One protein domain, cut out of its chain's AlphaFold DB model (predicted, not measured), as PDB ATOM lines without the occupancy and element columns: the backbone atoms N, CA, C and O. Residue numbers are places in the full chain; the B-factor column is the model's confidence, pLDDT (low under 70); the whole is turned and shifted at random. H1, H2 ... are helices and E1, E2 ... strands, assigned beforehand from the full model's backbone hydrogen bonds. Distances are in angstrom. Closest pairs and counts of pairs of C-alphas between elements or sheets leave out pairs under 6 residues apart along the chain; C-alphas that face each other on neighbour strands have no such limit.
ATOM      1  N   HIS A 189     172.264 167.186 217.004       90.00
ATOM      2  CA  HIS A 189     173.366 166.457 216.369       90.00
ATOM      3  C   HIS A 189     174.230 167.386 215.514       90.00
ATOM      4  O   HIS A 189     175.434 167.529 215.743       90.00
ATOM      5  N   LYS A 190     173.593 168.106 214.579       88.38
ATOM      6  CA  LYS A 190     174.277 169.057 213.693       88.38
ATOM      7  C   LYS A 190     175.024 170.141 214.455       88.38
ATOM      8  O   LYS A 190     176.116 170.541 214.050       88.38
ATOM      9  N   LEU A 191     174.418 170.666 215.516       90.31
ATOM     10  CA  LEU A 191     175.007 171.737 216.304       90.31
ATOM     11  C   LEU A 191     176.240 171.251 217.071       90.31
ATOM     12  O   LEU A 191     177.276 171.910 217.004       90.31
ATOM     13  N   GLU A 192     176.142 170.120 217.764       90.38
ATOM     14  CA  GLU A 192     177.230 169.581 218.582       90.38
ATOM     15  C   GLU A 192     178.411 169.117 217.724       90.38
ATOM     16  O   GLU A 192     179.546 169.527 217.979       90.38
ATOM     17  N   LEU A 193     178.153 168.389 216.631       90.19
ATOM     18  CA  LEU A 193     179.199 168.001 215.683       90.19
ATOM     19  C   LEU A 193     179.893 169.234 215.082       90.19
ATOM     20  O   LEU A 193     181.120 169.313 215.059       90.19
ATOM     21  N   ARG A 194     179.128 170.252 214.665       90.75
ATOM     22  CA  ARG A 194     179.697 171.502 214.136       90.75
ATOM     23  C   ARG A 194     180.542 172.237 215.176       90.75
ATOM     24  O   ARG A 194     181.569 172.802 214.806       90.75
ATOM     25  N   LYS A 195     180.118 172.288 216.442       92.94
ATOM     26  CA  LYS A 195     180.901 172.923 217.514       92.94
ATOM     27  C   LYS A 195     182.222 172.188 217.731       92.94
ATOM     28  O   LYS A 195     183.251 172.851 217.803       92.94
ATOM     29  N   LEU A 196     182.198 170.853 217.782       91.62
ATOM     30  CA  LEU A 196     183.403 170.032 217.923       91.62
ATOM     31  C   LEU A 196     184.373 170.277 216.766       91.62
ATOM     32  O   LEU A 196     185.530 170.607 217.012       91.62
ATOM     33  N   LEU A 197     183.889 170.199 215.521       90.81
ATOM     34  CA  LEU A 197     184.705 170.422 214.324       90.81
ATOM     35  C   LEU A 197     185.326 171.824 214.303       90.81
ATOM     36  O   LEU A 197     186.531 171.949 214.114       90.81
ATOM     37  N   LYS A 198     184.538 172.872 214.579       93.06
ATOM     38  CA  LYS A 198     185.045 174.254 214.654       93.06
ATOM     39  C   LYS A 198     186.083 174.455 215.751       93.06
ATOM     40  O   LYS A 198     186.970 175.287 215.608       93.06
ATOM     41  N   LEU A 199     185.936 173.753 216.871       93.31
ATOM     42  CA  LEU A 199     186.846 173.885 218.000       93.31
ATOM     43  C   LEU A 199     188.223 173.289 217.684       93.31
ATOM     44  O   LEU A 199     189.228 173.842 218.115       93.31
ATOM     45  N   VAL A 200     188.272 172.185 216.931       93.12
ATOM     46  CA  VAL A 200     189.529 171.507 216.567       93.12
ATOM     47  C   VAL A 200     190.144 172.013 215.259       93.12
ATOM     48  O   VAL A 200     191.325 171.774 215.004       93.12
ATOM     49  N   GLU A 201     189.374 172.741 214.449       92.62
ATOM     50  CA  GLU A 201     189.824 173.333 213.189       92.62
ATOM     51  C   GLU A 201     191.066 174.219 213.396       92.62
ATOM     52  O   GLU A 201     191.086 175.152 214.203       92.62
ATOM     53  N   GLY A 202     192.148 173.890 212.684       90.69
ATOM     54  CA  GLY A 202     193.427 174.601 212.778       90.69
ATOM     55  C   GLY A 202     194.190 174.410 214.097       90.69
ATOM     56  O   GLY A 202     195.196 175.083 214.308       90.69
ATOM     57  N   GLN A 203     193.748 173.509 214.985       92.25
ATOM     58  CA  GLN A 203     194.382 173.276 216.289       92.25
ATOM     59  C   GLN A 203     195.344 172.078 216.318       92.25
ATOM     60  O   GLN A 203     195.897 171.801 217.377       92.25
ATOM     61  N   ASN A 204     195.566 171.367 215.202       93.38
ATOM     62  CA  ASN A 204     196.303 170.087 215.157       93.38
ATOM     63  C   ASN A 204     195.743 169.055 216.154       93.38
ATOM     64  O   ASN A 204     196.481 168.404 216.899       93.38
ATOM     65  N   ILE A 205     194.413 168.956 216.208       94.38
ATOM     66  CA  ILE A 205     193.689 167.979 217.017       94.38
ATOM     67  C   ILE A 205     192.856 167.113 216.073       94.38
ATOM     68  O   ILE A 205     191.972 167.622 215.386       94.38
ATOM     69  N   SER A 206     193.116 165.808 216.062       92.81
ATOM     70  CA  SER A 206     192.330 164.828 215.312       92.81
ATOM     71  C   SER A 206     191.250 164.212 216.199       92.81
ATOM     72  O   SER A 206     191.528 163.698 217.287       92.81
ATOM     73  N   ILE A 207     190.010 164.240 215.708       92.19
ATOM     74  CA  ILE A 207     188.854 163.563 216.316       92.19
ATOM     75  C   ILE A 207     188.389 162.360 215.487       92.19
ATOM     76  O   ILE A 207     187.374 161.752 215.808       92.19
ATOM     77  N   GLU A 208     189.111 161.997 214.425       88.62
ATOM     78  CA  GLU A 208     188.685 160.938 213.502       88.62
ATOM     79  C   GLU A 208     188.482 159.613 214.230       88.62
ATOM     80  O   GLU A 208     187.412 159.018 214.136       88.62
ATOM     81  N   LYS A 209     189.460 159.197 215.047       87.81
ATOM     82  CA  LYS A 209     189.352 157.966 215.845       87.81
ATOM     83  C   LYS A 209     188.143 157.979 216.776       87.81
ATOM     84  O   LYS A 209     187.463 156.970 216.893       87.81
ATOM     85  N   PHE A 210     187.833 159.124 217.381       90.69
ATOM     86  CA  PHE A 210     186.642 159.276 218.215       90.69
ATOM     87  C   PHE A 210     185.341 159.055 217.421       90.69
ATOM     88  O   PHE A 210     184.399 158.456 217.949       90.69
ATOM     89  N   LEU A 211     185.290 159.503 216.162       88.06
ATOM     90  CA  LEU A 211     184.112 159.395 215.297       88.06
ATOM     91  C   LEU A 211     183.932 158.010 214.658       88.06
ATOM     92  O   LEU A 211     182.807 157.689 214.286       88.06
ATOM     93  N   ILE A 212     184.996 157.206 214.537       84.75
ATOM     94  CA  ILE A 212     184.959 155.907 213.834       84.75
ATOM     95  C   ILE A 212     185.130 154.682 214.743       84.75
ATOM     96  O   ILE A 212     184.767 153.583 214.336       84.75
ATOM     97  N   ASP A 213     185.662 154.835 215.958       84.44
ATOM     98  CA  ASP A 213     185.847 153.727 216.906       84.44
ATOM     99  C   ASP A 213     184.896 153.896 218.099       84.44
ATOM    100  O   ASP A 213     185.058 154.861 218.848       84.44
ATOM    101  N   PRO A 214     183.936 152.984 218.351       83.38
ATOM    102  CA  PRO A 214     182.998 153.103 219.470       83.38
ATOM    103  C   PRO A 214     183.695 153.172 220.838       83.38
ATOM    104  O   PRO A 214     183.162 153.807 221.748       83.38
ATOM    105  N   LYS A 215     184.893 152.591 220.974       87.62
ATOM    106  CA  LYS A 215     185.649 152.497 222.233       87.62
ATOM    107  C   LYS A 215     186.589 153.678 222.473       87.62
ATOM    108  O   LYS A 215     187.046 153.862 223.601       87.62
ATOM    109  N   GLU A 216     186.885 154.489 221.457       92.06
ATOM    110  CA  GLU A 216     187.739 155.669 221.623       92.06
ATOM    111  C   GLU A 216     186.908 156.883 222.061       92.06
ATOM    112  O   GLU A 216     186.000 157.339 221.365       92.06
ATOM    113  N   TYR A 217     187.238 157.428 223.231       92.25
ATOM    114  CA  TYR A 217     186.579 158.602 223.817       92.25
ATOM    115  C   TYR A 217     187.467 159.850 223.786       92.25
ATOM    116  O   TYR A 217     187.065 160.907 224.274       92.25
ATOM    117  N   ASN A 218     188.676 159.749 223.229       95.25
ATOM    118  CA  ASN A 218     189.647 160.832 223.193       95.25
ATOM    119  C   ASN A 218     189.915 161.324 221.770       95.25
ATOM    120  O   ASN A 218     189.972 160.555 220.814       95.25
ATOM    121  N   ALA A 219     190.168 162.620 221.670       94.44
ATOM    122  CA  ALA A 219     190.847 163.247 220.555       94.44
ATOM    123  C   ALA A 219     192.365 163.119 220.735       94.44
ATOM    124  O   ALA A 219     192.867 163.015 221.860       94.44
ATOM    125  N   ILE A 220     193.102 163.172 219.633       95.94
ATOM    126  CA  ILE A 220     194.565 163.178 219.633       95.94
ATOM    127  C   ILE A 220     195.021 164.593 219.304       95.94
ATOM    128  O   ILE A 220     194.788 165.072 218.200       95.94
ATOM    129  N   CYS A 221     195.668 165.265 220.255       96.00
ATOM    130  CA  CYS A 221     196.355 166.519 219.983       96.00
ATOM    131  C   CYS A 221     197.775 166.215 219.513       96.00
ATOM    132  O   CYS A 221     198.643 165.879 220.320       96.00
ATOM    133  N   GLU A 222     198.007 166.356 218.213       93.88
ATOM    134  CA  GLU A 222     199.306 166.123 217.578       93.88
ATOM    135  C   GLU A 222     200.316 167.197 217.980       93.88
ATOM    136  O   GLU A 222     201.500 166.915 218.139       93.88
ATOM    137  N   LYS A 223     199.844 168.423 218.237       93.19
ATOM    138  CA  LYS A 223     200.698 169.514 218.721       93.19
ATOM    139  C   LYS A 223     201.310 169.216 220.093       93.19
ATOM    140  O   LYS A 223     202.467 169.542 220.340       93.19
ATOM    141  N   CYS A 224     200.525 168.635 220.996       93.25
ATOM    142  CA  CYS A 224     200.940 168.368 222.375       93.25
ATOM    143  C   CYS A 224     201.428 166.929 222.610       93.25
ATOM    144  O   CYS A 224     201.889 166.647 223.724       93.25
ATOM    145  N   ASP A 225     201.266 166.058 221.610       93.31
ATOM    146  CA  ASP A 225     201.429 164.602 221.671       93.31
ATOM    147  C   ASP A 225     200.683 163.977 222.864       93.31
ATOM    148  O   ASP A 225     201.253 163.348 223.755       93.31
ATOM    149  N   THR A 226     199.376 164.253 222.960       94.38
ATOM    150  CA  THR A 226     198.541 163.755 224.065       94.38
ATOM    151  C   THR A 226     197.128 163.424 223.620       94.38
ATOM    152  O   THR A 226     196.567 164.050 222.720       94.38
ATOM    153  N   LYS A 227     196.513 162.473 224.326       95.69
ATOM    154  CA  LYS A 227     195.076 162.218 224.251       95.69
ATOM    155  C   LYS A 227     194.316 163.218 225.124       95.69
ATOM    156  O   LYS A 227     194.759 163.537 226.228       95.69
ATOM    157  N   VAL A 228     193.185 163.706 224.627       95.00
ATOM    158  CA  VAL A 228     192.298 164.648 225.324       95.00
ATOM    159  C   VAL A 228     190.874 164.107 225.244       95.00
ATOM    160  O   VAL A 228     190.441 163.806 224.134       95.00
ATOM    161  N   PRO A 229     190.115 163.995 226.349       95.44
ATOM    162  CA  PRO A 229     188.716 163.579 226.285       95.44
ATOM    163  C   PRO A 229     187.931 164.415 225.267       95.44
ATOM    164  O   PRO A 229     187.948 165.646 225.323       95.44
ATOM    165  N   CYS A 230     187.268 163.750 224.322       92.19
ATOM    166  CA  CYS A 230     186.630 164.393 223.178       92.19
ATOM    167  C   CYS A 230     185.228 164.891 223.547       92.19
ATOM    168  O   CYS A 230     184.210 164.289 223.222       92.19
ATOM    169  N   ASN A 231     185.192 166.000 224.273       91.19
ATOM    170  CA  ASN A 231     184.000 166.805 224.511       91.19
ATOM    171  C   ASN A 231     184.392 168.285 224.497       91.19
ATOM    172  O   ASN A 231     185.567 168.621 224.676       91.19
ATOM    173  N   LEU A 232     183.408 169.159 224.276       91.50
ATOM    174  CA  LEU A 232     183.637 170.590 224.069       91.50
ATOM    175  C   LEU A 232     184.450 171.227 225.201       91.50
ATOM    176  O   LEU A 232     185.466 171.861 224.928       91.50
ATOM    177  N   ASP A 233     184.074 170.984 226.455       93.12
ATOM    178  CA  ASP A 233     184.724 171.605 227.614       93.12
ATOM    179  C   ASP A 233     186.195 171.188 227.753       93.12
ATOM    180  O   ASP A 233     187.077 172.013 228.014       93.12
ATOM    181  N   ASN A 234     186.487 169.895 227.579       94.69
ATOM    182  CA  ASN A 234     187.850 169.383 227.714       94.69
ATOM    183  C   ASN A 234     188.752 169.849 226.575       94.69
ATOM    184  O   ASN A 234     189.892 170.245 226.834       94.69
ATOM    185  N   LEU A 235     188.242 169.841 225.345       94.94
ATOM    186  CA  LEU A 235     188.963 170.345 224.182       94.94
ATOM    187  C   LEU A 235     189.216 171.848 224.304       94.94
ATOM    188  O   LEU A 235     190.347 172.293 224.122       94.94
ATOM    189  N   GLU A 236     188.212 172.631 224.699       95.12
ATOM    190  CA  GLU A 236     188.348 174.080 224.848       95.12
ATOM    191  C   GLU A 236     189.358 174.434 225.946       95.12
ATOM    192  O   GLU A 236     190.226 175.292 225.751       95.12
ATOM    193  N   ARG A 237     189.308 173.734 227.084       94.75
ATOM    194  CA  ARG A 237     190.292 173.893 228.161       94.75
ATOM    195  C   ARG A 237     191.697 173.494 227.716       94.75
ATOM    196  O   ARG A 237     192.652 174.180 228.075       94.75
ATOM    197  N   HIS A 238     191.831 172.415 226.945       95.38
ATOM    198  CA  HIS A 238     193.117 171.980 226.405       95.38
ATOM    199  C   HIS A 238     193.711 173.031 225.457       95.38
ATOM    200  O   HIS A 238     194.843 173.460 225.666       95.38
ATOM    201  N   ILE A 239     192.920 173.513 224.493       94.06
ATOM    202  CA  ILE A 239     193.335 174.514 223.500       94.06
ATOM    203  C   ILE A 239     193.739 175.834 224.168       94.06
ATOM    204  O   ILE A 239     194.721 176.471 223.784       94.06
ATOM    205  N   LYS A 240     193.002 176.257 225.203       93.50
ATOM    206  CA  LYS A 240     193.331 177.465 225.975       93.50
ATOM    207  C   LYS A 240     194.522 177.272 226.920       93.50
ATOM    208  O   LYS A 240     195.050 178.272 227.406       93.50
ATOM    209  N   GLY A 241     194.931 176.032 227.185       91.75
ATOM    210  CA  GLY A 241     196.017 175.695 228.096       91.75
ATOM    211  C   GLY A 241     197.391 176.112 227.572       91.75
ATOM    212  O   GLY A 241     197.652 176.133 226.371       91.75
ATOM    213  N   GLU A 242     198.313 176.412 228.489       85.38
ATOM    214  CA  GLU A 242     199.651 176.908 228.139       85.38
ATOM    215  C   GLU A 242     200.445 175.941 227.256       85.38
ATOM    216  O   GLU A 242     201.156 176.376 226.353       85.38
ATOM    217  N   ARG A 243     200.305 174.630 227.492       85.94
ATOM    218  CA  ARG A 243     201.012 173.596 226.724       85.94
ATOM    219  C   ARG A 243     200.615 173.600 225.245       85.94
ATOM    220  O   ARG A 243     201.472 173.354 224.413       85.94
ATOM    221  N   HIS A 244     199.360 173.929 224.934       89.44
ATOM    222  CA  HIS A 244     198.866 174.007 223.558       89.44
ATOM    223  C   HIS A 244     199.188 175.341 222.881       89.44
ATOM    224  O   HIS A 244     199.180 175.429 221.658       89.44
ATOM    225  N   ARG A 245     199.475 176.397 223.651       85.69
ATOM    226  CA  ARG A 245     199.837 177.721 223.112       85.69
ATOM    227  C   ARG A 245     201.314 177.858 222.752       85.69
ATOM    228  O   ARG A 245     201.624 178.684 221.899       85.69
TER     229      ARG A 245
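This is residues 189 to 245 of the 246 residues of the protein "uncharacterized protein LOC113512051" of Galleria mellonella (UniProt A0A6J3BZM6). A small hairpin of two strands, E1 and E2, has helix H3 over it by residues 234 to 239, and the longest helix, H1, runs beside H3 with its last part, residues 195 to 200. The short helix H2 packs beside E1, by Phe 210 and Asn 218, and is apart from H1 and H3, while the four-residue H4 follows at the end of H3, apart from both strands. The printed part has 57 residues, with four named helices and two named strands in the order H1, H2, E1, E2, H3, H4; the sheet, E1 - E2, is antiparallel and the class is mixed, helices and strands. The whole is compact, with a radius of gyration of the C-alphas of 10.6 A, and its C-alphas span 30 by 22 by 17 A.

Strands E1, residues 218 to 221, and E2, residues 226 to 229, form a hairpin, antiparallel at 143 degrees between their directions. N 219 and O 228 are 2.7 A apart and N 228 and O 219 are 2.9 A apart, both within hydrogen-bond range. Residues 205 to 206, too short a stretch to be named, pair antiparallel with residues 220 to 221 of E1. Helix H3, residues 232 to 240, comes closest to E2 at the C-alphas of Leu 235 and Val 228, 6.7 A apart. H3 and E1 are near each other, with 7 pairs of C-alphas within 10 A. Helix H1, residues 189 to 200, touches H3 with residues 195 to 200 alone; the closest C-alphas, those of Leu 196 and Leu 232, are 6.2 A apart. H1 and H3 run the same way at a shallow tilt of 14 degrees. H1 is apart from both strands. Helix H2, residues 208 to 212, comes closest to E1 at the C-alphas of Phe 210 and Asn 218, 6.0 A apart, and is apart from E2 and H3. Helix H4, residues 242 to 245, is close to H3 but not clearly touching it, the closest C-alphas being those of His 238 and His 244, 6.7 A apart. In H1, H2 and H3 every O i to N i+4 pair is within hydrogen-bond range; H4 is too short for such a pair.

E1 measures 9.4 A and E2 10.1 A from first to last C-alpha. H1 begins at C-alpha 189 (173.366, 166.457, 216.369) and measures 16.9 A; H3 measures 12.0 A, H2 6.3 A and H4 5.1 A. E1 begins at C-alpha 218 (189.647, 160.832, 223.193), and H4 ends at C-alpha 245 (199.837, 177.721, 223.112).

The two C-alphas farthest apart, those of His 189 and Glu 242, are 30.6 A apart. The printed part has no cut and no long link; the link from H1 to H2 is short, and the others are tight. The mean pLDDT of the printed part is 91.7, and no printed residue is under 70.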